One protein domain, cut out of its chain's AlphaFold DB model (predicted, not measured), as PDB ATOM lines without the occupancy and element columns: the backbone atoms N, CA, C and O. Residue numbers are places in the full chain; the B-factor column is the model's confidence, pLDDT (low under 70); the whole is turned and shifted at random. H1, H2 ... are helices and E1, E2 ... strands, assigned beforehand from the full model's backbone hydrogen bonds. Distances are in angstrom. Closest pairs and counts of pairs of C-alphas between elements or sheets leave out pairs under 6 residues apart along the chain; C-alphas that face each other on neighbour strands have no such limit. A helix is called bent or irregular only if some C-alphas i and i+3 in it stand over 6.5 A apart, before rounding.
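AT A GLANCE: This is residues 386 to 546 of the 912 residues of an uncharacterized protein of Schistosoma mansoni (UniProt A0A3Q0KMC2). Two lobes of antiparallel strands stand side by side, one made of E1 to E4 and the other of E5 to E9, joined where the bent strands E2 and E6 pair. The short helix H2 lies between the lobes, near E1 and E9, while long loops reach away from the strands. The printed part has 161 residues with three named helices and nine named strands: along the chain come H1, then E1 to E4, then H2, then E5 to E9, then H3. The nine strands belong to one branched, strongly twisted sheet whose neighbour pairs are antiparallel, and in it E2 and E6 have three or more neighbours each. The class is mixed, helices and strands, though only 68 of the 161 residues are in named elements. The whole is compact, with a radius of gyration of the C-alphas of 16.4 A and spans of 45 by 42 by 34 A.

HOW THE PARTS SIT: H1, residues 386 to 389, is on the sheet over E2, residues 405 to 413, at a height of 8.0 A; their closest C-alphas are Gly 386 and Gln 413, 6.1 A apart. E1, residues 393 to 397, E2, E3, residues 418 to 422, and E4, residues 436 to 440, form a meander, each strand the antiparallel neighbour of the one before. N 394 and O 408 are 2.9 A apart between E1 and E2, N 409 and O 422 2.8 A between E2 and E3, and N 421 and O 437 2.8 A between E3 and E4. E2 bends by 66 degrees at residue 408. H2, residues 447 to 452, is on the sheet; its closest C-alphas to E1 are Tyr 447 and Val 394, 4.9 A apart. E5, residues 460 to 464, E6, residues 483 to 493, E7, residues 508 to 514, and E8, residues 528 to 530, form a second meander. E6 bends by 91 degrees at residue 490, and its N 484 is 2.9 A from O 405 of E2, its antiparallel neighbour. N 461 and O 487 are 2.8 A apart between E5 and E6, N 488 and O 513 2.8 A between E6 and E7, and N 530 and O 510 2.8 A between E7 and E8. E9, residues 536 to 538, pairs antiparallel with E5, N 462 to O 536 2.8 A; its Ile 536 C-alpha is 4.9 A from that of His 451 in H2. H3, residues 540 to 544, only grazes the sheet. Each O i to N i+4 pair of H2 and H3 is within hydrogen-bond range; H1 is too short for one.

IN THESE COORDINATES: H1 begins at C-alpha 386, (216.959, 285.741, 269.321). E2 is 20.0 A long, E6 23.6 A and E7 18.7 A, from first to last C-alpha. E6 begins at C-alpha 483, (240.717, 291.096, 264.035). H3 ends at C-alpha 544, (235.461, 302.787, 279.452).

THE WHOLE: The two C-alphas farthest apart, those of Arg 433 and Gly 502, are 49.8 A apart. The printed part has no cut. The links E3 to E4, E5 to E6, E6 to E7 and E7 to E8 are long. Mean pLDDT of the printed part is 73.5, and 53 residues are under 70, among them 466 to 478, 495 to 506 and 516 to 526.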
ATOM      1  N   GLY A 386     215.908 286.522 269.975       53.96
ATOM      2  CA  GLY A 386     216.959 285.741 269.321       53.96
ATOM      3  C   GLY A 386     216.662 285.311 267.878       53.96
ATOM      4  O   GLY A 386     217.592 285.155 267.094       53.96
ATOM      5  N   ALA A 387     215.390 285.194 267.489       58.17
ATOM      6  CA  ALA A 387     214.969 284.979 266.104       58.17
ATOM      7  C   ALA A 387     215.201 286.216 265.219       58.17
ATOM      8  O   ALA A 387     215.476 286.047 264.033       58.17
ATOM      9  N   LEU A 388     215.142 287.432 265.784       62.44
ATOM     10  CA  LEU A 388     215.540 288.656 265.077       62.44
ATOM     11  C   LEU A 388     217.056 288.691 264.860       62.44
ATOM     12  O   LEU A 388     217.496 289.066 263.779       62.44
ATOM     13  N   LEU A 389     217.850 288.245 265.843       68.07
ATOM     14  CA  LEU A 389     219.314 288.197 265.744       68.07
ATOM     15  C   LEU A 389     219.835 287.196 264.697       68.07
ATOM     16  O   LEU A 389     220.958 287.360 264.224       68.07
ATOM     17  N   LEU A 390     219.067 286.179 264.290       66.83
ATOM     18  CA  LEU A 390     219.538 285.194 263.304       66.83
ATOM     19  C   LEU A 390     219.923 285.855 261.971       66.83
ATOM     20  O   LEU A 390     219.203 286.692 261.430       66.83
ATOM     21  N   GLY A 391     221.076 285.467 261.425       68.32
ATOM     22  CA  GLY A 391     221.620 286.030 260.191       68.32
ATOM     23  C   GLY A 391     222.174 287.454 260.310       68.32
ATOM     24  O   GLY A 391     222.589 288.009 259.290       68.32
ATOM     25  N   HIS A 392     222.209 288.055 261.506       72.36
ATOM     26  CA  HIS A 392     222.871 289.344 261.712       72.36
ATOM     27  C   HIS A 392     224.387 289.213 261.656       72.36
ATOM     28  O   HIS A 392     224.960 288.238 262.144       72.36
ATOM     29  N   THR A 393     225.031 290.236 261.093       82.77
ATOM     30  CA  THR A 393     226.468 290.446 261.243       82.77
ATOM     31  C   THR A 393     226.714 291.151 262.572       82.77
ATOM     32  O   THR A 393     226.122 292.193 262.847       82.77
ATOM     33  N   VAL A 394     227.590 290.574 263.383       86.19
ATOM     34  CA  VAL A 394     227.973 291.051 264.716       86.19
ATOM     35  C   VAL A 394     229.494 291.133 264.809       86.19
ATOM     36  O   VAL A 394     230.203 290.458 264.062       86.19
ATOM     37  N   LEU A 395     229.993 291.948 265.729       88.49
ATOM     38  CA  LEU A 395     231.356 291.839 266.240       88.49
ATOM     39  C   LEU A 395     231.290 291.043 267.548       88.49
ATOM     40  O   LEU A 395     230.452 291.336 268.402       88.49
ATOM     41  N   ALA A 396     232.130 290.022 267.691       89.16
ATOM     42  CA  ALA A 396     232.146 289.143 268.862       89.16
ATOM     43  C   ALA A 396     233.585 288.705 269.202       89.16
ATOM     44  O   ALA A 396     234.419 288.630 268.293       89.16
ATOM     45  N   PRO A 397     233.898 288.416 270.479       87.58
ATOM     46  CA  PRO A 397     235.221 287.944 270.886       87.58
ATOM     47  C   PRO A 397     235.439 286.499 270.423       87.58
ATOM     48  O   PRO A 397     234.689 285.610 270.817       87.58
ATOM     49  N   LYS A 398     236.463 286.236 269.606       88.16
ATOM     50  CA  LYS A 398     236.792 284.874 269.150       88.16
ATOM     51  C   LYS A 398     237.721 284.202 270.164       88.16
ATOM     52  O   LYS A 398     238.890 284.573 270.288       88.16
ATOM     53  N   TYR A 399     237.211 283.236 270.927       85.06
ATOM     54  CA  TYR A 399     237.897 282.773 272.143       85.06
ATOM     55  C   TYR A 399     239.215 282.020 271.883       85.06
ATOM     56  O   TYR A 399     240.107 282.061 272.727       85.06
ATOM     57  N   ASN A 400     239.383 281.374 270.723       82.95
ATOM     58  CA  ASN A 400     240.636 280.698 270.354       82.95
ATOM     59  C   ASN A 400     241.741 281.648 269.844       82.95
ATOM     60  O   ASN A 400     242.896 281.242 269.786       82.95
ATOM     61  N   GLU A 401     241.424 282.913 269.547       79.68
ATOM     62  CA  GLU A 401     242.379 283.937 269.088       79.68
ATOM     63  C   GLU A 401     242.475 285.089 270.105       79.68
ATOM     64  O   GLU A 401     242.377 286.277 269.786       79.68
ATOM     65  N   GLY A 402     242.654 284.716 271.379       74.03
ATOM     66  CA  GLY A 402     242.903 285.646 272.487       74.03
ATOM     67  C   GLY A 402     241.719 286.551 272.834       74.03
ATOM     68  O   GLY A 402     241.927 287.668 273.303       74.03
ATOM     69  N   SER A 403     240.489 286.107 272.553       74.39
ATOM     70  CA  SER A 403     239.247 286.881 272.719       74.39
ATOM     71  C   SER A 403     239.198 288.197 271.926       74.39
ATOM     72  O   SER A 403     238.346 289.041 272.200       74.39
ATOM     73  N   ARG A 404     240.070 288.391 270.925       81.34
ATOM     74  CA  ARG A 404     240.038 289.565 270.033       81.34
ATOM     75  C   ARG A 404     238.676 289.663 269.333       81.34
ATOM     76  O   ARG A 404     238.029 288.643 269.092       81.34
ATOM     77  N   LEU A 405     238.229 290.877 269.004       87.22
ATOM     78  CA  LEU A 405     236.959 291.074 268.298       87.22
ATOM     79  C   LEU A 405     237.099 290.738 266.811       87.22
ATOM     80  O   LEU A 405     237.952 291.297 266.124       87.22
ATOM     81  N   PHE A 406     236.205 289.890 266.309       89.39
ATOM     82  CA  PHE A 406     236.091 289.541 264.893       89.39
ATOM     83  C   PHE A 406     234.670 289.773 264.389       89.39
ATOM     84  O   PHE A 406     233.699 289.669 265.143       89.39
ATOM     85  N   MET A 407     234.544 290.030 263.087       88.82
ATOM     86  CA  MET A 407     233.250 289.991 262.414       88.82
ATOM     87  C   MET A 407     232.755 288.546 262.302       88.82
ATOM     88  O   MET A 407     233.472 287.676 261.814       88.82
ATOM     89  N   GLY A 408     231.506 288.306 262.697       87.30
ATOM     90  CA  GLY A 408     230.833 287.024 262.537       87.30
ATOM     91  C   GLY A 408     229.353 287.163 262.193       87.30
ATOM     92  O   GLY A 408     228.799 288.260 262.151       87.30
ATOM     93  N   THR A 409     228.709 286.029 261.926       86.16
ATOM     94  CA  THR A 409     227.282 285.918 261.605       86.16
ATOM     95  C   THR A 409     226.584 284.995 262.598       86.16
ATOM     96  O   THR A 409     227.048 283.878 262.838       86.16
ATOM     97  N   VAL A 410     225.449 285.431 263.149       82.88
ATOM     98  CA  VAL A 410     224.613 284.615 264.046       82.88
ATOM     99  C   VAL A 410     223.941 283.488 263.250       82.88
ATOM    100  O   VAL A 410     223.140 283.750 262.352       82.88
ATOM    101  N   LEU A 411     224.238 282.227 263.571       79.41
ATOM    102  CA  LEU A 411     223.681 281.050 262.889       79.41
ATOM    103  C   LEU A 411     222.430 280.481 263.567       79.41
ATOM    104  O   LEU A 411     221.519 280.005 262.889       79.41
ATOM    105  N   SER A 412     222.409 280.457 264.899       76.26
ATOM    106  CA  SER A 412     221.330 279.849 265.682       76.26
ATOM    107  C   SER A 412     221.288 280.411 267.097       76.26
ATOM    108  O   SER A 412     222.293 280.903 267.602       76.26
ATOM    109  N   GLN A 413     220.136 280.282 267.743       76.19
ATOM    110  CA  GLN A 413     219.986 280.461 269.181       76.19
ATOM    111  C   GLN A 413     220.166 279.095 269.864       76.19
ATOM    112  O   GLN A 413     219.650 278.096 269.361       76.19
ATOM    113  N   VAL A 414     220.890 279.055 270.984       76.08
ATOM    114  CA  VAL A 414     221.095 277.852 271.816       76.08
ATOM    115  C   VAL A 414     220.111 277.866 272.985       76.08
ATOM    116  O   VAL A 414     219.320 276.938 273.148       76.08
ATOM    117  N   ASP A 415     220.111 278.964 273.742       73.39
ATOM    118  CA  ASP A 415     219.226 279.228 274.878       73.39
ATOM    119  C   ASP A 415     218.745 280.697 274.857       73.39
ATOM    120  O   ASP A 415     218.923 281.407 273.868       73.39
ATOM    121  N   TYR A 416     218.092 281.177 275.918       67.50
ATOM    122  CA  TYR A 416     217.538 282.536 275.978       67.50
ATOM    123  C   TYR A 416     218.592 283.665 275.892       67.50
ATOM    124  O   TYR A 416     218.248 284.765 275.463       67.50
ATOM    125  N   CYS A 417     219.853 283.393 276.239       74.69
ATOM    126  CA  CYS A 417     220.983 284.323 276.219       74.69
ATOM    127  C   CYS A 417     222.157 283.887 275.320       74.69
ATOM    128  O   CYS A 417     223.026 284.719 275.071       74.69
ATOM    129  N   THR A 418     222.227 282.647 274.833       79.55
ATOM    130  CA  THR A 418     223.407 282.118 274.109       79.55
ATOM    131  C   THR A 418     223.122 281.828 272.634       79.55
ATOM    132  O   THR A 418     222.082 281.266 272.279       79.55
ATOM    133  N   PHE A 419     224.067 282.188 271.760       84.76
ATOM    134  CA  PHE A 419     223.951 282.123 270.302       84.76
ATOM    135  C   PHE A 419     225.168 281.460 269.653       84.76
ATOM    136  O   PHE A 419     226.297 281.672 270.081       84.76
ATOM    137  N   ILE A 420     224.943 280.710 268.574       85.61
ATOM    138  CA  ILE A 420     226.009 280.150 267.734       85.61
ATOM    139  C   ILE A 420     226.462 281.222 266.738       85.61
ATOM    140  O   ILE A 420     225.662 281.659 265.906       85.61
ATOM    141  N   ILE A 421     227.735 281.608 266.787       89.02
ATOM    142  CA  ILE A 421     228.369 282.602 265.909       89.02
ATOM    143  C   ILE A 421     229.347 281.907 264.956       89.02
ATOM    144  O   ILE A 421     230.035 280.967 265.343       89.02
ATOM    145  N   CYS A 422     229.415 282.379 263.710       88.95
ATOM    146  CA  CYS A 422     230.338 281.924 262.668       88.95
ATOM    147  C   CYS A 422     231.193 283.097 262.177       88.95
ATOM    148  O   CYS A 422     230.635 284.054 261.644       88.95
ATOM    149  N   PHE A 423     232.516 283.034 262.336       90.34
ATOM    150  CA  PHE A 423     233.446 284.130 261.998       90.34
ATOM    151  C   PHE A 423     233.909 284.151 260.535       90.34
ATOM    152  O   PHE A 423     234.543 285.106 260.088       90.34
ATOM    153  N   GLU A 424     233.588 283.104 259.784       85.35
ATOM    154  CA  GLU A 424     233.770 283.053 258.335       85.35
ATOM    155  C   GLU A 424     232.687 283.843 257.605       85.35
ATOM    156  O   GLU A 424     231.567 284.004 258.104       85.35
ATOM    157  N   ASP A 425     232.997 284.255 256.372       78.34
ATOM    158  CA  ASP A 425     231.993 284.796 255.461       78.34
ATOM    159  C   ASP A 425     230.814 283.804 255.364       78.34
ATOM    160  O   ASP A 425     231.038 282.634 255.029       78.34
ATOM    161  N   PRO A 426     229.552 284.209 255.622       69.97
ATOM    162  CA  PRO A 426     228.395 283.341 255.446       69.97
ATOM    163  C   PRO A 426     228.303 282.714 254.044       69.97
ATOM    164  O   PRO A 426     227.686 281.655 253.926       69.97
ATOM    165  N   ASN A 427     228.949 283.309 253.035       65.93
ATOM    166  CA  ASN A 427     229.025 282.833 251.652       65.93
ATOM    167  C   ASN A 427     230.015 281.670 251.424       65.93
ATOM    168  O   ASN A 427     230.064 281.118 250.323       65.93
ATOM    169  N   SER A 428     230.823 281.307 252.423       72.06
ATOM    170  CA  SER A 428     231.771 280.189 252.349       72.06
ATOM    171  C   SER A 428     231.058 278.836 252.176       72.06
ATOM    172  O   SER A 428     230.100 278.509 252.881       72.06
ATOM    173  N   ASN A 429     231.533 278.027 251.217       56.18
ATOM    174  CA  ASN A 429     230.983 276.689 250.935       56.18
ATOM    175  C   ASN A 429     231.335 275.656 252.019       56.18
ATOM    176  O   ASN A 429     230.609 274.681 252.207       56.18
ATOM    177  N   ILE A 430     232.470 275.855 252.690       65.03
ATOM    178  CA  ILE A 430     232.978 275.044 253.794       65.03
ATOM    179  C   ILE A 430     233.004 275.974 254.999       65.03
ATOM    180  O   ILE A 430     233.529 277.077 254.881       65.03
ATOM    181  N   LYS A 431     232.422 275.537 256.119       70.31
ATOM    182  CA  LYS A 431     232.465 276.276 257.382       70.31
ATOM    183  C   LYS A 431     233.223 275.465 258.411       70.31
ATOM    184  O   LYS A 431     232.851 274.322 258.686       70.31
ATOM    185  N   HIS A 432     234.305 276.037 258.910       75.82
ATOM    186  CA  HIS A 432     235.251 275.374 259.787       75.82
ATOM    187  C   HIS A 432     234.738 275.357 261.225       75.82
ATOM    188  O   HIS A 432     234.133 276.317 261.706       75.82
ATOM    189  N   ARG A 433     234.975 274.257 261.945       76.97
ATOM    190  CA  ARG A 433     234.449 274.093 263.310       76.97
ATOM    191  C   ARG A 433     235.158 275.028 264.290       76.97
ATOM    192  O   ARG A 433     234.531 275.552 265.195       76.97
ATOM    193  N   GLU A 434     236.438 275.271 264.054       82.10
ATOM    194  CA  GLU A 434     237.315 276.226 264.727       82.10
ATOM    195  C   GLU A 434     236.930 277.703 264.498       82.10
ATOM    196  O   GLU A 434     237.383 278.574 265.239       82.10
ATOM    197  N   ASN A 435     236.055 277.983 263.523       86.45
ATOM    198  CA  ASN A 435     235.491 279.306 263.245       86.45
ATOM    199  C   ASN A 435     234.009 279.428 263.661       86.45
ATOM    200  O   ASN A 435     233.362 280.433 263.346       86.45
ATOM    201  N   ILE A 436     233.472 278.435 264.384       86.44
ATOM    202  CA  ILE A 436     232.119 278.435 264.953       86.44
ATOM    203  C   ILE A 436     232.210 278.269 266.474       86.44
ATOM    204  O   ILE A 436     232.779 277.296 266.961       86.44
ATOM    205  N   GLN A 437     231.595 279.178 267.232       90.21
ATOM    206  CA  GLN A 437     231.536 279.099 268.696       90.21
ATOM    207  C   GLN A 437     230.136 279.434 269.226       90.21
ATOM    208  O   GLN A 437     229.311 280.006 268.511       90.21
ATOM    209  N   GLU A 438     229.886 279.114 270.491       89.90
ATOM    210  CA  GLU A 438     228.751 279.646 271.250       89.90
ATOM    211  C   GLU A 438     229.191 280.919 271.989       89.90
ATOM    212  O   GLU A 438     230.305 280.975 272.502       89.90
ATOM    213  N   THR A 439     228.339 281.945 272.022       85.96
ATOM    214  CA  THR A 439     228.636 283.267 272.596       85.96
ATOM    215  C   THR A 439     227.390 283.817 273.291       85.96
ATOM    216  O   THR A 439     226.286 283.734 272.744       85.96
ATOM    217  N   HIS A 440     227.541 284.416 274.473       82.74
ATOM    218  CA  HIS A 440     226.424 285.078 275.151       82.74
ATOM    219  C   HIS A 440     226.071 286.422 274.498       82.74
ATOM    220  O   HIS A 440     226.940 287.175 274.061       82.74
ATOM    221  N   VAL A 441     224.782 286.761 274.489       78.42
ATOM    222  CA  VAL A 441     224.210 287.953 273.843       78.42
ATOM    223  C   VAL A 441     224.810 289.268 274.347       78.42
ATOM    224  O   VAL A 441     224.938 290.213 273.578       78.42
ATOM    225  N   HIS A 442     225.255 289.315 275.606       78.74
ATOM    226  CA  HIS A 442     225.918 290.483 276.196       78.74
ATOM    227  C   HIS A 442     227.382 290.671 275.740       78.74
ATOM    228  O   HIS A 442     228.029 291.625 276.163       78.74
ATOM    229  N   GLU A 443     227.924 289.765 274.919       82.11
ATOM    230  CA  GLU A 443     229.242 289.882 274.268       82.11
ATOM    231  C   GLU A 443     229.115 290.142 272.755       82.11
ATOM    232  O   GLU A 443     230.122 290.262 272.057       82.11
ATOM    233  N   LEU A 444     227.882 290.231 272.236       82.24
ATOM    234  CA  LEU A 444     227.602 290.519 270.832       82.24
ATOM    235  C   LEU A 444     227.419 292.023 270.627       82.24
ATOM    236  O   LEU A 444     226.472 292.629 271.123       82.24
ATOM    237  N   LEU A 445     228.301 292.620 269.833       82.27
ATOM    238  CA  LEU A 445     228.212 294.014 269.418       82.27
ATOM    239  C   LEU A 445     227.549 294.091 268.034       82.27
ATOM    240  O   LEU A 445     228.009 293.470 267.073       82.27
ATOM    241  N   SER A 446     226.457 294.851 267.911       78.44
ATOM    242  CA  SER A 446     225.738 295.013 266.639       78.44
ATOM    243  C   SER A 446     226.573 295.817 265.641       78.44
ATOM    244  O   SER A 446     226.695 297.036 265.757       78.44
ATOM    245  N   TYR A 447     227.132 295.143 264.629       80.85
ATOM    246  CA  TYR A 447     227.940 295.797 263.593       80.85
ATOM    247  C   TYR A 447     227.171 296.940 262.915       80.85
ATOM    248  O   TYR A 447     227.749 297.976 262.609       80.85
ATOM    249  N   LEU A 448     225.869 296.752 262.680       69.28
ATOM    250  CA  LEU A 448     225.030 297.682 261.923       69.28
ATOM    251  C   LEU A 448     224.820 299.004 262.656       69.28
ATOM    252  O   LEU A 448     224.912 300.060 262.038       69.28
ATOM    253  N   ASP A 449     224.541 298.945 263.954       70.29
ATOM    254  CA  ASP A 449     224.195 300.135 264.732       70.29
ATOM    255  C   ASP A 449     225.450 300.985 264.970       70.29
ATOM    256  O   ASP A 449     225.457 302.179 264.678       70.29
ATOM    257  N   PHE A 450     226.567 300.342 265.320       78.82
ATOM    258  CA  PHE A 450     227.881 300.981 265.425       78.82
ATOM    259  C   PHE A 450     228.435 301.486 264.080       78.82
ATOM    260  O   PHE A 450     229.124 302.505 264.032       78.82
ATOM    261  N   HIS A 451     228.116 300.835 262.953       76.86
ATOM    262  CA  HIS A 451     228.502 301.331 261.623       76.86
ATOM    263  C   HIS A 451     227.740 302.601 261.223       76.86
ATOM    264  O   HIS A 451     228.321 303.462 260.563       76.86
ATOM    265  N   ARG A 452     226.469 302.727 261.637       67.97
ATOM    266  CA  ARG A 452     225.566 303.838 261.283       67.97
ATOM    267  C   ARG A 452     225.897 305.163 261.953       67.97
ATOM    268  O   ARG A 452     225.559 306.190 261.369       67.97
ATOM    269  N   HIS A 453     226.488 305.160 263.146       74.92
ATOM    270  CA  HIS A 453     226.785 306.396 263.872       74.92
ATOM    271  C   HIS A 453     227.834 307.252 263.137       74.92
ATOM    272  O   HIS A 453     228.787 306.691 262.587       74.92
ATOM    273  N   PRO A 454     227.662 308.590 263.093       77.75
ATOM    274  CA  PRO A 454     228.649 309.484 262.500       77.75
ATOM    275  C   PRO A 454     229.966 309.389 263.270       77.75
ATOM    276  O   PRO A 454     229.973 309.039 264.448       77.75
ATOM    277  N   VAL A 455     231.067 309.688 262.586       84.60
ATOM    278  CA  VAL A 455     232.413 309.637 263.161       84.60
ATOM    279  C   VAL A 455     232.989 311.046 263.156       84.60
ATOM    280  O   VAL A 455     233.292 311.585 262.088       84.60
ATOM    281  N   ASP A 456     233.123 311.628 264.342       86.73
ATOM    282  CA  ASP A 456     233.713 312.938 264.598       86.73
ATOM    283  C   ASP A 456     235.174 312.802 265.084       86.73
ATOM    284  O   ASP A 456     235.638 311.740 265.509       86.73
ATOM    285  N   ALA A 457     235.941 313.893 265.016       87.25
ATOM    286  CA  ALA A 457     237.289 313.920 265.581       87.25
ATOM    287  C   ALA A 457     237.229 313.854 267.120       87.25
ATOM    288  O   ALA A 457     236.521 314.634 267.755       87.25
ATOM    289  N   GLY A 458     237.996 312.938 267.714       85.38
ATOM    290  CA  GLY A 458     237.976 312.618 269.143       85.38
ATOM    291  C   GLY A 458     237.263 311.307 269.496       85.38
ATOM    292  O   GLY A 458     237.532 310.781 270.576       85.38
ATOM    293  N   ASP A 459     236.425 310.760 268.606       89.50
ATOM    294  CA  ASP A 459     235.737 309.476 268.813       89.50
ATOM    295  C   ASP A 459     236.704 308.282 268.891       89.50
ATOM    296  O   ASP A 459     237.804 308.292 268.324       89.50
ATOM    297  N   PHE A 460     236.248 307.202 269.529       88.66
ATOM    298  CA  PHE A 460     236.866 305.882 269.422       88.66
ATOM    299  C   PHE A 460     236.184 305.049 268.330       88.66
ATOM    300  O   PHE A 460     234.960 305.051 268.175       88.66
ATOM    301  N   VAL A 461     236.988 304.301 267.578       89.71
ATOM    302  CA  VAL A 461     236.538 303.447 266.477       89.71
ATOM    303  C   VAL A 461     237.189 302.066 266.526       89.71
ATOM    304  O   VAL A 461     238.343 301.922 266.920       89.71
ATOM    305  N   LEU A 462     236.464 301.045 266.068       88.32
ATOM    306  CA  LEU A 462     237.011 299.734 265.729       88.32
ATOM    307  C   LEU A 462     237.434 299.698 264.256       88.32
ATOM    308  O   LEU A 462     236.706 300.152 263.369       88.32
ATOM    309  N   VAL A 463     238.621 299.149 264.005       87.49
ATOM    310  CA  VAL A 463     239.348 299.226 262.730       87.49
ATOM    311  C   VAL A 463     239.953 297.848 262.412       87.49
ATOM    312  O   VAL A 463     240.674 297.314 263.256       87.49
ATOM    313  N   PRO A 464     239.672 297.229 261.247       86.17
ATOM    314  CA  PRO A 464     240.217 295.912 260.906       86.17
ATOM    315  C   PRO A 464     241.728 295.982 260.631       86.17
ATOM    316  O   PRO A 464     242.186 296.891 259.935       86.17
ATOM    317  N   GLN A 465     242.492 295.003 261.131       79.06
ATOM    318  CA  GLN A 465     243.965 294.989 261.072       79.06
ATOM    319  C   GLN A 465     244.548 295.243 259.672       79.06
ATOM    320  O   GLN A 465     245.549 295.939 259.552       79.06
ATOM    321  N   CYS A 466     243.921 294.728 258.614       69.19
ATOM    322  CA  CYS A 466     244.437 294.805 257.241       69.19
ATOM    323  C   CYS A 466     244.639 296.233 256.688       69.19
ATOM    324  O   CYS A 466     245.252 296.383 255.636       69.19
ATOM    325  N   ILE A 467     244.156 297.278 257.375       65.77
ATOM    326  CA  ILE A 467     244.460 298.688 257.056       65.77
ATOM    327  C   ILE A 467     245.921 299.051 257.364       65.77
ATOM    328  O   ILE A 467     246.466 299.944 256.723       65.77
ATOM    329  N   SER A 468     246.569 298.369 258.312       56.54
ATOM    330  CA  SER A 468     247.982 298.599 258.637       56.54
ATOM    331  C   SER A 468     248.936 298.131 257.535       56.54
ATOM    332  O   SER A 468     250.031 298.674 257.421       56.54
ATOM    333  N   ASP A 469     248.511 297.155 256.721       53.49
ATOM    334  CA  ASP A 469     249.407 296.336 255.896       53.49
ATOM    335  C   ASP A 469     249.184 296.487 254.371       53.49
ATOM    336  O   ASP A 469     249.942 295.913 253.590       53.49
ATOM    337  N   CYS A 470     248.143 297.201 253.912       46.22
ATOM    338  CA  CYS A 470     247.749 297.258 252.491       46.22
ATOM    339  C   CYS A 470     247.101 298.589 252.062       46.22
ATOM    340  O   CYS A 470     246.082 299.001 252.616       46.22
ATOM    341  N   GLU A 471     247.608 299.199 250.982       43.78
ATOM    342  CA  GLU A 471     247.027 300.416 250.382       43.78
ATOM    343  C   GLU A 471     245.763 300.144 249.527       43.78
ATOM    344  O   GLU A 471     244.915 301.023 249.373       43.78
ATOM    345  N   GLU A 472     245.579 298.923 249.003       39.37
ATOM    346  CA  GLU A 472     244.508 298.573 248.043       39.37
ATOM    347  C   GLU A 472     243.225 297.985 248.682       39.37
ATOM    348  O   GLU A 472     242.687 296.956 248.259       39.37
ATOM    349  N   LEU A 473     242.678 298.644 249.709       47.87
ATOM    350  CA  LEU A 473     241.438 298.186 250.354       47.87
ATOM    351  C   LEU A 473     240.168 298.528 249.555       47.87
ATOM    352  O   LEU A 473     239.578 299.607 249.666       47.87
ATOM    353  N   ASN A 474     239.700 297.537 248.789       46.51
ATOM    354  CA  ASN A 474     238.440 297.560 248.047       46.51
ATOM    355  C   ASN A 474     237.234 297.920 248.944       46.51
ATOM    356  O   ASN A 474     236.821 297.129 249.793       46.51
ATOM    357  N   HIS A 475     236.601 299.072 248.679       48.36
ATOM    358  CA  HIS A 475     235.548 299.731 249.484       48.36
ATOM    359  C   HIS A 475     234.202 298.974 249.665       48.36
ATOM    360  O   HIS A 475     233.151 299.602 249.819       48.36
ATOM    361  N   SER A 476     234.158 297.642 249.576       47.57
ATOM    362  CA  SER A 476     232.906 296.876 249.698       47.57
ATOM    363  C   SER A 476     233.023 295.449 250.249       47.57
ATOM    364  O   SER A 476     232.010 294.745 250.282       47.57
ATOM    365  N   GLN A 477     234.203 295.009 250.696       57.50
ATOM    366  CA  GLN A 477     234.365 293.699 251.337       57.50
ATOM    367  C   GLN A 477     234.143 293.779 252.859       57.50
ATOM    368  O   GLN A 477     234.515 294.748 253.515       57.50
ATOM    369  N   LYS A 478     233.490 292.750 253.416       66.98
ATOM    370  CA  LYS A 478     233.326 292.550 254.864       66.98
ATOM    371  C   LYS A 478     234.533 291.758 255.383       66.98
ATOM    372  O   LYS A 478     234.822 290.684 254.859       66.98
ATOM    373  N   HIS A 479     235.218 292.278 256.399       75.88
ATOM    374  CA  HIS A 479     236.488 291.743 256.908       75.88
ATOM    375  C   HIS A 479     236.274 290.575 257.893       75.88
ATOM    376  O   HIS A 479     236.533 290.681 259.090       75.88
ATOM    377  N   TYR A 480     235.750 289.458 257.382       80.82
ATOM    378  CA  TYR A 480     235.664 288.188 258.112       80.82
ATOM    379  C   TYR A 480     237.060 287.603 258.365       80.82
ATOM    380  O   TYR A 480     237.963 287.801 257.557       80.82
ATOM    381  N   LEU A 481     237.231 286.887 259.481       83.37
ATOM    382  CA  LEU A 481     238.523 286.356 259.962       83.37
ATOM    383  C   LEU A 481     239.661 287.392 260.147       83.37
ATOM    384  O   LEU A 481     240.800 287.003 260.390       83.37
ATOM    385  N   VAL A 482     239.372 288.698 260.105       84.92
ATOM    386  CA  VAL A 482     240.329 289.770 260.430       84.92
ATOM    387  C   VAL A 482     239.991 290.347 261.813       84.92
ATOM    388  O   VAL A 482     238.822 290.674 262.050       84.92
ATOM    389  N   PRO A 483     240.966 290.494 262.732       86.23
ATOM    390  CA  PRO A 483     240.717 291.096 264.035       86.23
ATOM    391  C   PRO A 483     240.516 292.611 263.913       86.23
ATOM    392  O   PRO A 483     241.135 293.280 263.082       86.23
ATOM    393  N   TYR A 484     239.668 293.153 264.780       87.08
ATOM    394  CA  TYR A 484     239.407 294.584 264.908       87.08
ATOM    395  C   TYR A 484     240.154 295.165 266.117       87.08
ATOM    396  O   TYR A 484     239.964 294.711 267.247       87.08
ATOM    397  N   TYR A 485     240.968 296.196 265.884       84.95
ATOM    398  CA  TYR A 485     241.649 296.977 266.921       84.95
ATOM    399  C   TYR A 485     240.899 298.274 267.226       84.95
ATOM    400  O   TYR A 485     240.177 298.795 266.376       84.95
ATOM    401  N   VAL A 486     241.095 298.813 268.433       86.54
ATOM    402  CA  VAL A 486     240.594 300.143 268.804       86.54
ATOM    403  C   VAL A 486     241.582 301.210 268.338       86.54
ATOM    404  O   VAL A 486     242.784 301.117 268.597       86.54
ATOM    405  N   ALA A 487     241.066 302.252 267.700       87.22
ATOM    406  CA  ALA A 487     241.803 303.457 267.360       87.22
ATOM    407  C   ALA A 487     241.013 304.705 267.782       87.22
ATOM    408  O   ALA A 487     239.786 304.672 267.888       87.22
ATOM    409  N   LYS A 488     241.716 305.809 268.022       89.06
ATOM    410  CA  LYS A 488     241.141 307.126 268.299       89.06
ATOM    411  C   LYS A 488     241.213 307.984 267.041       89.06
ATOM    412  O   LYS A 488     242.258 308.050 266.396       89.06
ATOM    413  N   VAL A 489     240.122 308.659 266.695       90.57
ATOM    414  CA  VAL A 489     240.068 309.564 265.542       90.57
ATOM    415  C   VAL A 489     240.768 310.873 265.895       90.57
ATOM    416  O   VAL A 489     240.319 311.610 266.770       90.57
ATOM    417  N   LEU A 490     241.864 311.179 265.202       89.21
ATOM    418  CA  LEU A 490     242.608 312.431 265.358       89.21
ATOM    419  C   LEU A 490     241.997 313.558 264.520       89.21
ATOM    420  O   LEU A 490     241.927 314.703 264.959       89.21
ATOM    421  N   SER A 491     241.577 313.245 263.292       88.03
ATOM    422  CA  SER A 491     240.933 314.198 262.383       88.03
ATOM    423  C   SER A 491     240.142 313.482 261.284       88.03
ATOM    424  O   SER A 491     240.218 312.263 261.140       88.03
ATOM    425  N   GLY A 492     239.382 314.252 260.505       85.22
ATOM    426  CA  GLY A 492     238.422 313.742 259.526       85.22
ATOM    427  C   GLY A 492     236.983 313.903 260.015       85.22
ATOM    428  O   GLY A 492     236.743 314.511 261.057       85.22
ATOM    429  N   TYR A 493     236.034 313.422 259.217       83.49
ATOM    430  CA  TYR A 493     234.608 313.394 259.539       83.49
ATOM    431  C   TYR A 493     233.895 312.422 258.597       83.49
ATOM    432  O   TYR A 493     234.073 312.519 257.382       83.49
ATOM    433  N   GLU A 494     233.045 311.542 259.120       79.70
ATOM    434  CA  GLU A 494     232.089 310.786 258.304       79.70
ATOM    435  C   GLU A 494     230.667 311.054 258.801       79.70
ATOM    436  O   GLU A 494     230.321 310.711 259.930       79.70
ATOM    437  N   SER A 495     229.817 311.626 257.941       67.54
ATOM    438  CA  SER A 495     228.475 312.147 258.265       67.54
ATOM    439  C   SER A 495     227.410 311.064 258.506       67.54
ATOM    440  O   SER A 495     226.221 311.253 258.238       67.54
ATOM    441  N   ARG A 496     227.833 309.868 258.931       66.15
ATOM    442  CA  ARG A 496     227.053 308.636 258.803       66.15
ATOM    443  C   ARG A 496     225.666 308.778 259.429       66.15
ATOM    444  O   ARG A 496     225.493 309.028 260.616       66.15
ATOM    445  N   SER A 497     224.675 308.615 258.562       53.44
ATOM    446  CA  SER A 497     223.242 308.624 258.842       53.44
ATOM    447  C   SER A 497     222.617 309.851 259.543       53.44
ATOM    448  O   SER A 497     221.453 309.762 259.935       53.44
ATOM    449  N   SER A 498     223.289 311.010 259.667       46.80
ATOM    450  CA  SER A 498     222.665 312.184 260.313       46.80
ATOM    451  C   SER A 498     223.141 313.560 259.829       46.80
ATOM    452  O   SER A 498     224.308 313.924 259.954       46.80
ATOM    453  N   ILE A 499     222.186 314.385 259.382       43.67
ATOM    454  CA  ILE A 499     222.363 315.829 259.174       43.67
ATOM    455  C   ILE A 499     222.128 316.555 260.506       43.67
ATOM    456  O   ILE A 499     220.985 316.678 260.953       43.67
ATOM    457  N   ARG A 500     223.178 317.138 261.101       40.51
ATOM    458  CA  ARG A 500     223.012 318.153 262.157       40.51
ATOM    459  C   ARG A 500     222.636 319.507 261.541       40.51
ATOM    460  O   ARG A 500     223.332 320.021 260.670       40.51
ATOM    461  N   ASN A 501     221.547 320.102 262.027       42.31
ATOM    462  CA  ASN A 501     221.165 321.515 261.855       42.31
ATOM    463  C   ASN A 501     221.194 322.085 260.415       42.31
ATOM    464  O   ASN A 501     221.391 323.282 260.227       42.31
ATOM    465  N   GLY A 502     220.986 321.251 259.392       42.36
ATOM    466  CA  GLY A 502     220.892 321.682 257.989       42.36
ATOM    467  C   GLY A 502     222.217 322.063 257.311       42.36
ATOM    468  O   GLY A 502     222.215 322.313 256.108       42.36
ATOM    469  N   PHE A 503     223.343 322.058 258.031       41.75
ATOM    470  CA  PHE A 503     224.669 322.283 257.454       41.75
ATOM    471  C   PHE A 503     225.291 320.956 257.013       41.75
ATOM    472  O   PHE A 503     225.635 320.105 257.831       41.75
ATOM    473  N   THR A 504     225.470 320.781 255.704       48.49
ATOM    474  CA  THR A 504     226.178 319.625 255.141       48.49
ATOM    475  C   THR A 504     227.687 319.806 255.286       48.49
ATOM    476  O   THR A 504     228.340 320.351 254.393       48.49
ATOM    477  N   VAL A 505     228.254 319.339 256.398       56.08
ATOM    478  CA  VAL A 505     229.706 319.142 256.505       56.08
ATOM    479  C   VAL A 505     230.106 318.048 255.511       56.08
ATOM    480  O   VAL A 505     229.486 316.987 255.461       56.08
ATOM    481  N   SER A 506     231.107 318.312 254.672       64.35
ATOM    482  CA  SER A 506     231.624 317.316 253.734       64.35
ATOM    483  C   SER A 506     232.405 316.228 254.470       64.35
ATOM    484  O   SER A 506     233.209 316.535 255.351       64.35
ATOM    485  N   ASP A 507     232.199 314.964 254.083       74.06
ATOM    486  CA  ASP A 507     233.015 313.854 254.582       74.06
ATOM    487  C   ASP A 507     234.500 314.122 254.286       74.06
ATOM    488  O   ASP A 507     234.874 314.472 253.160       74.06
ATOM    489  N   LYS A 508     235.346 313.947 255.300       79.27
ATOM    490  CA  LYS A 508     236.803 314.101 255.240       79.27
ATOM    491  C   LYS A 508     237.434 312.780 255.679       79.27
ATOM    492  O   LYS A 508     237.003 312.249 256.702       79.27
ATOM    493  N   PRO A 509     238.431 312.247 254.950       81.69
ATOM    494  CA  PRO A 509     238.997 310.935 255.254       81.69
ATOM    495  C   PRO A 509     239.518 310.902 256.692       81.69
ATOM    496  O   PRO A 509     240.226 311.819 257.112       81.69
ATOM    497  N   LEU A 510     239.140 309.863 257.435       85.13
ATOM    498  CA  LEU A 510     239.509 309.714 258.838       85.13
ATOM    499  C   LEU A 510     241.013 309.460 258.969       85.13
ATOM    500  O   LEU A 510     241.580 308.649 258.237       85.13
ATOM    501  N   VAL A 511     241.640 310.123 259.933       88.07
ATOM    502  CA  VAL A 511     243.014 309.874 260.368       88.07
ATOM    503  C   VAL A 511     242.960 309.421 261.818       88.07
ATOM    504  O   VAL A 511     242.379 310.119 262.651       88.07
ATOM    505  N   VAL A 512     243.547 308.264 262.124       88.70
ATOM    506  CA  VAL A 512     243.483 307.642 263.453       88.70
ATOM    507  C   VAL A 512     244.859 307.337 264.038       88.70
ATOM    508  O   VAL A 512     245.825 307.127 263.305       88.70
ATOM    509  N   GLU A 513     244.904 307.231 265.362       86.24
ATOM    510  CA  GLU A 513     245.987 306.607 266.127       86.24
ATOM    511  C   GLU A 513     245.458 305.315 266.768       86.24
ATOM    512  O   GLU A 513     244.414 305.331 267.423       86.24
ATOM    513  N   PHE A 514     246.147 304.185 266.588       83.74
ATOM    514  CA  PHE A 514     245.785 302.936 267.267       83.74
ATOM    515  C   PHE A 514     246.126 303.008 268.760       83.74
ATOM    516  O   PHE A 514     247.217 303.434 269.140       83.74
ATOM    517  N   VAL A 515     245.210 302.552 269.618       78.73
ATOM    518  CA  VAL A 515     245.440 302.527 271.069       78.73
ATOM    519  C   VAL A 515     246.440 301.413 271.392       78.73
ATOM    520  O   VAL A 515     246.186 300.244 271.096       78.73
ATOM    521  N   LYS A 516     247.587 301.769 271.987       63.59
ATOM    522  CA  LYS A 516     248.658 300.809 272.298       63.59
ATOM    523  C   LYS A 516     248.179 299.716 273.254       63.59
ATOM    524  O   LYS A 516     247.559 299.994 274.277       63.59
ATOM    525  N   GLN A 517     248.522 298.476 272.922       55.77
ATOM    526  CA  GLN A 517     248.307 297.306 273.766       55.77
ATOM    527  C   GLN A 517     249.568 297.060 274.605       55.77
ATOM    528  O   GLN A 517     250.653 296.956 274.039       55.77
ATOM    529  N   GLU A 518     249.431 296.913 275.928       46.95
ATOM    530  CA  GLU A 518     250.568 296.749 276.863       46.95
ATOM    531  C   GLU A 518     251.467 295.527 276.560       46.95
ATOM    532  O   GLU A 518     252.597 295.474 277.028       46.95
ATOM    533  N   ASN A 519     250.990 294.578 275.743       44.54
ATOM    534  CA  ASN A 519     251.672 293.329 275.379       44.54
ATOM    535  C   ASN A 519     251.935 293.173 273.855       44.54
ATOM    536  O   ASN A 519     251.942 292.047 273.359       44.54
ATOM    537  N   SER A 520     252.098 294.259 273.081       40.53
ATOM    538  CA  SER A 520     252.435 294.165 271.642       40.53
ATOM    539  C   SER A 520     253.442 295.236 271.197       40.53
ATOM    540  O   SER A 520     253.071 296.377 270.933       40.53
ATOM    541  N   GLU A 521     254.712 294.852 271.041       39.56
ATOM    542  CA  GLU A 521     255.858 295.740 270.734       39.56
ATOM    543  C   GLU A 521     255.860 296.357 269.312       39.56
ATOM    544  O   GLU A 521     256.822 297.005 268.908       39.56
ATOM    545  N   THR A 522     254.809 296.136 268.520       45.71
ATOM    546  CA  THR A 522     254.864 296.179 267.046       45.71
ATOM    547  C   THR A 522     253.936 297.187 266.365       45.71
ATOM    548  O   THR A 522     253.924 297.247 265.138       45.71
ATOM    549  N   ILE A 523     253.189 298.011 267.111       52.38
ATOM    550  CA  ILE A 523     252.410 299.123 266.533       52.38
ATOM    551  C   ILE A 523     253.130 300.452 266.827       52.38
ATOM    552  O   ILE A 523     253.037 300.959 267.952       52.38
ATOM    553  N   PRO A 524     253.859 301.042 265.857       45.82
ATOM    554  CA  PRO A 524     254.430 302.375 266.024       45.82
ATOM    555  C   PRO A 524     253.318 303.434 266.127       45.82
ATOM    556  O   PRO A 524     252.221 303.255 265.599       45.82
ATOM    557  N   SER A 525     253.607 304.567 266.781       55.32
ATOM    558  CA  SER A 525     252.698 305.730 266.855       55.32
ATOM    559  C   SER A 525     252.655 306.487 265.519       55.32
ATOM    560  O   SER A 525     253.107 307.625 265.414       55.32
ATOM    561  N   THR A 526     252.160 305.828 264.474       65.74
ATOM    562  CA  THR A 526     251.940 306.399 263.142       65.74
ATOM    563  C   THR A 526     250.462 306.694 262.922       65.74
ATOM    564  O   THR A 526     249.596 305.905 263.294       65.74
ATOM    565  N   ASN A 527     250.172 307.822 262.277       78.51
ATOM    566  CA  ASN A 527     248.807 308.249 261.983       78.51
ATOM    567  C   ASN A 527     248.302 307.552 260.710       78.51
ATOM    568  O   ASN A 527     248.819 307.807 259.623       78.51
ATOM    569  N   PHE A 528     247.281 306.700 260.824       79.92
ATOM    570  CA  PHE A 528     246.748 305.924 259.700       79.92
ATOM    571  C   PHE A 528     245.537 306.613 259.067       79.92
ATOM    572  O   PHE A 528     244.596 306.997 259.761       79.92
ATOM    573  N   LYS A 529     245.535 306.740 257.736       82.48
ATOM    574  CA  LYS A 529     244.416 307.295 256.960       82.48
ATOM    575  C   LYS A 529     243.465 306.171 256.540       82.48
ATOM    576  O   LYS A 529     243.822 305.340 255.712       82.48
ATOM    577  N   ILE A 530     242.253 306.154 257.087       80.69
ATOM    578  CA  ILE A 530     241.273 305.085 256.858       80.69
ATOM    579  C   ILE A 530     240.415 305.375 255.606       80.69
ATOM    580  O   ILE A 530     239.941 306.504 255.437       80.69
ATOM    581  N   PRO A 531     240.144 304.372 254.743       75.09
ATOM    582  CA  PRO A 531     239.162 304.493 253.664       75.09
ATOM    583  C   PRO A 531     237.723 304.648 254.189       75.09
ATOM    584  O   PRO A 531     237.308 303.947 255.115       75.09
ATOM    585  N   PHE A 532     236.929 305.511 253.547       73.15
ATOM    586  CA  PHE A 532     235.557 305.815 253.970       73.15
ATOM    587  C   PHE A 532     234.683 304.574 254.223       73.15
ATOM    588  O   PHE A 532     234.666 303.644 253.416       73.15
ATOM    589  N   ASN A 533     233.863 304.610 255.280       72.78
ATOM    590  CA  ASN A 533     232.987 303.520 255.750       72.78
ATOM    591  C   ASN A 533     233.696 302.291 256.364       72.78
ATOM    592  O   ASN A 533     232.998 301.327 256.690       72.78
ATOM    593  N   THR A 534     235.027 302.287 256.539       79.86
ATOM    594  CA  THR A 534     235.762 301.098 257.043       79.86
ATOM    595  C   THR A 534     235.919 301.067 258.568       79.86
ATOM    596  O   THR A 534     235.840 299.993 259.162       79.86
ATOM    597  N   ALA A 535     236.094 302.228 259.211       84.44
ATOM    598  CA  ALA A 535     236.032 302.359 260.671       84.44
ATOM    599  C   ALA A 535     234.608 302.085 261.200       84.44
ATOM    600  O   ALA A 535     233.635 302.190 260.450       84.44
ATOM    601  N   ILE A 536     234.459 301.780 262.486       86.27
ATOM    602  CA  ILE A 536     233.169 301.510 263.144       86.27
ATOM    603  C   ILE A 536     233.138 302.287 264.462       86.27
ATOM    604  O   ILE A 536     233.977 302.025 265.315       86.27
ATOM    605  N   TRP A 537     232.210 303.228 264.641       88.03
ATOM    606  CA  TRP A 537     232.126 304.044 265.860       88.03
ATOM    607  C   TRP A 537     231.781 303.190 267.083       88.03
ATOM    608  O   TRP A 537     230.884 302.350 267.006       88.03
ATOM    609  N   ILE A 538     232.452 303.413 268.215       85.69
ATOM    610  CA  ILE A 538     232.085 302.794 269.494       85.69
ATOM    611  C   ILE A 538     231.800 303.860 270.564       85.69
ATOM    612  O   ILE A 538     232.561 304.818 270.684       85.69
ATOM    613  N   PRO A 539     230.743 303.695 271.387       80.09
ATOM    614  CA  PRO A 539     230.485 304.576 272.517       80.09
ATOM    615  C   PRO A 539     231.679 304.641 273.468       80.09
ATOM    616  O   PRO A 539     232.224 303.601 273.850       80.09
ATOM    617  N   ASN A 540     231.993 305.843 273.954       77.57
ATOM    618  CA  ASN A 540     232.990 306.057 275.009       77.57
ATOM    619  C   ASN A 540     232.707 305.170 276.235       77.57
ATOM    620  O   ASN A 540     233.625 304.572 276.786       77.57
ATOM    621  N   ASP A 541     231.434 304.978 276.593       70.30
ATOM    622  CA  ASP A 541     230.990 304.024 277.614       70.30
ATOM    623  C   ASP A 541     231.411 302.570 277.354       70.30
ATOM    624  O   ASP A 541     231.768 301.872 278.298       70.30
ATOM    625  N   LEU A 542     231.390 302.072 276.113       70.92
ATOM    626  CA  LEU A 542     231.819 300.695 275.820       70.92
ATOM    627  C   LEU A 542     233.345 300.544 275.835       70.92
ATOM    628  O   LEU A 542     233.842 299.472 276.183       70.92
ATOM    629  N   PHE A 543     234.074 301.618 275.529       69.46
ATOM    630  CA  PHE A 543     235.520 301.690 275.730       69.46
ATOM    631  C   PHE A 543     235.880 301.736 277.232       69.46
ATOM    632  O   PHE A 543     236.745 300.985 277.675       69.46
ATOM    633  N   GLN A 544     235.172 302.546 278.030       62.12
ATOM    634  CA  GLN A 544     235.461 302.787 279.452       62.12
ATOM    635  C   GLN A 544     234.922 301.725 280.427       62.12
ATOM    636  O   GLN A 544     235.554 301.469 281.445       62.12
ATOM    637  N   ARG A 545     233.766 301.090 280.177       51.38
ATOM    638  CA  ARG A 545     233.109 300.158 281.132       51.38
ATOM    639  C   ARG A 545     233.749 298.760 281.192       51.38
ATOM    640  O   ARG A 545     233.092 297.786 281.553       51.38
ATOM    641  N   ASN A 546     235.006 298.636 280.779       50.05
ATOM    642  CA  ASN A 546     235.783 297.401 280.690       50.05
ATOM    643  C   ASN A 546     235.107 296.192 280.003       50.05
ATOM    644  O   ASN A 546     235.534 295.056 280.207       50.05
TER     645      ASN A 546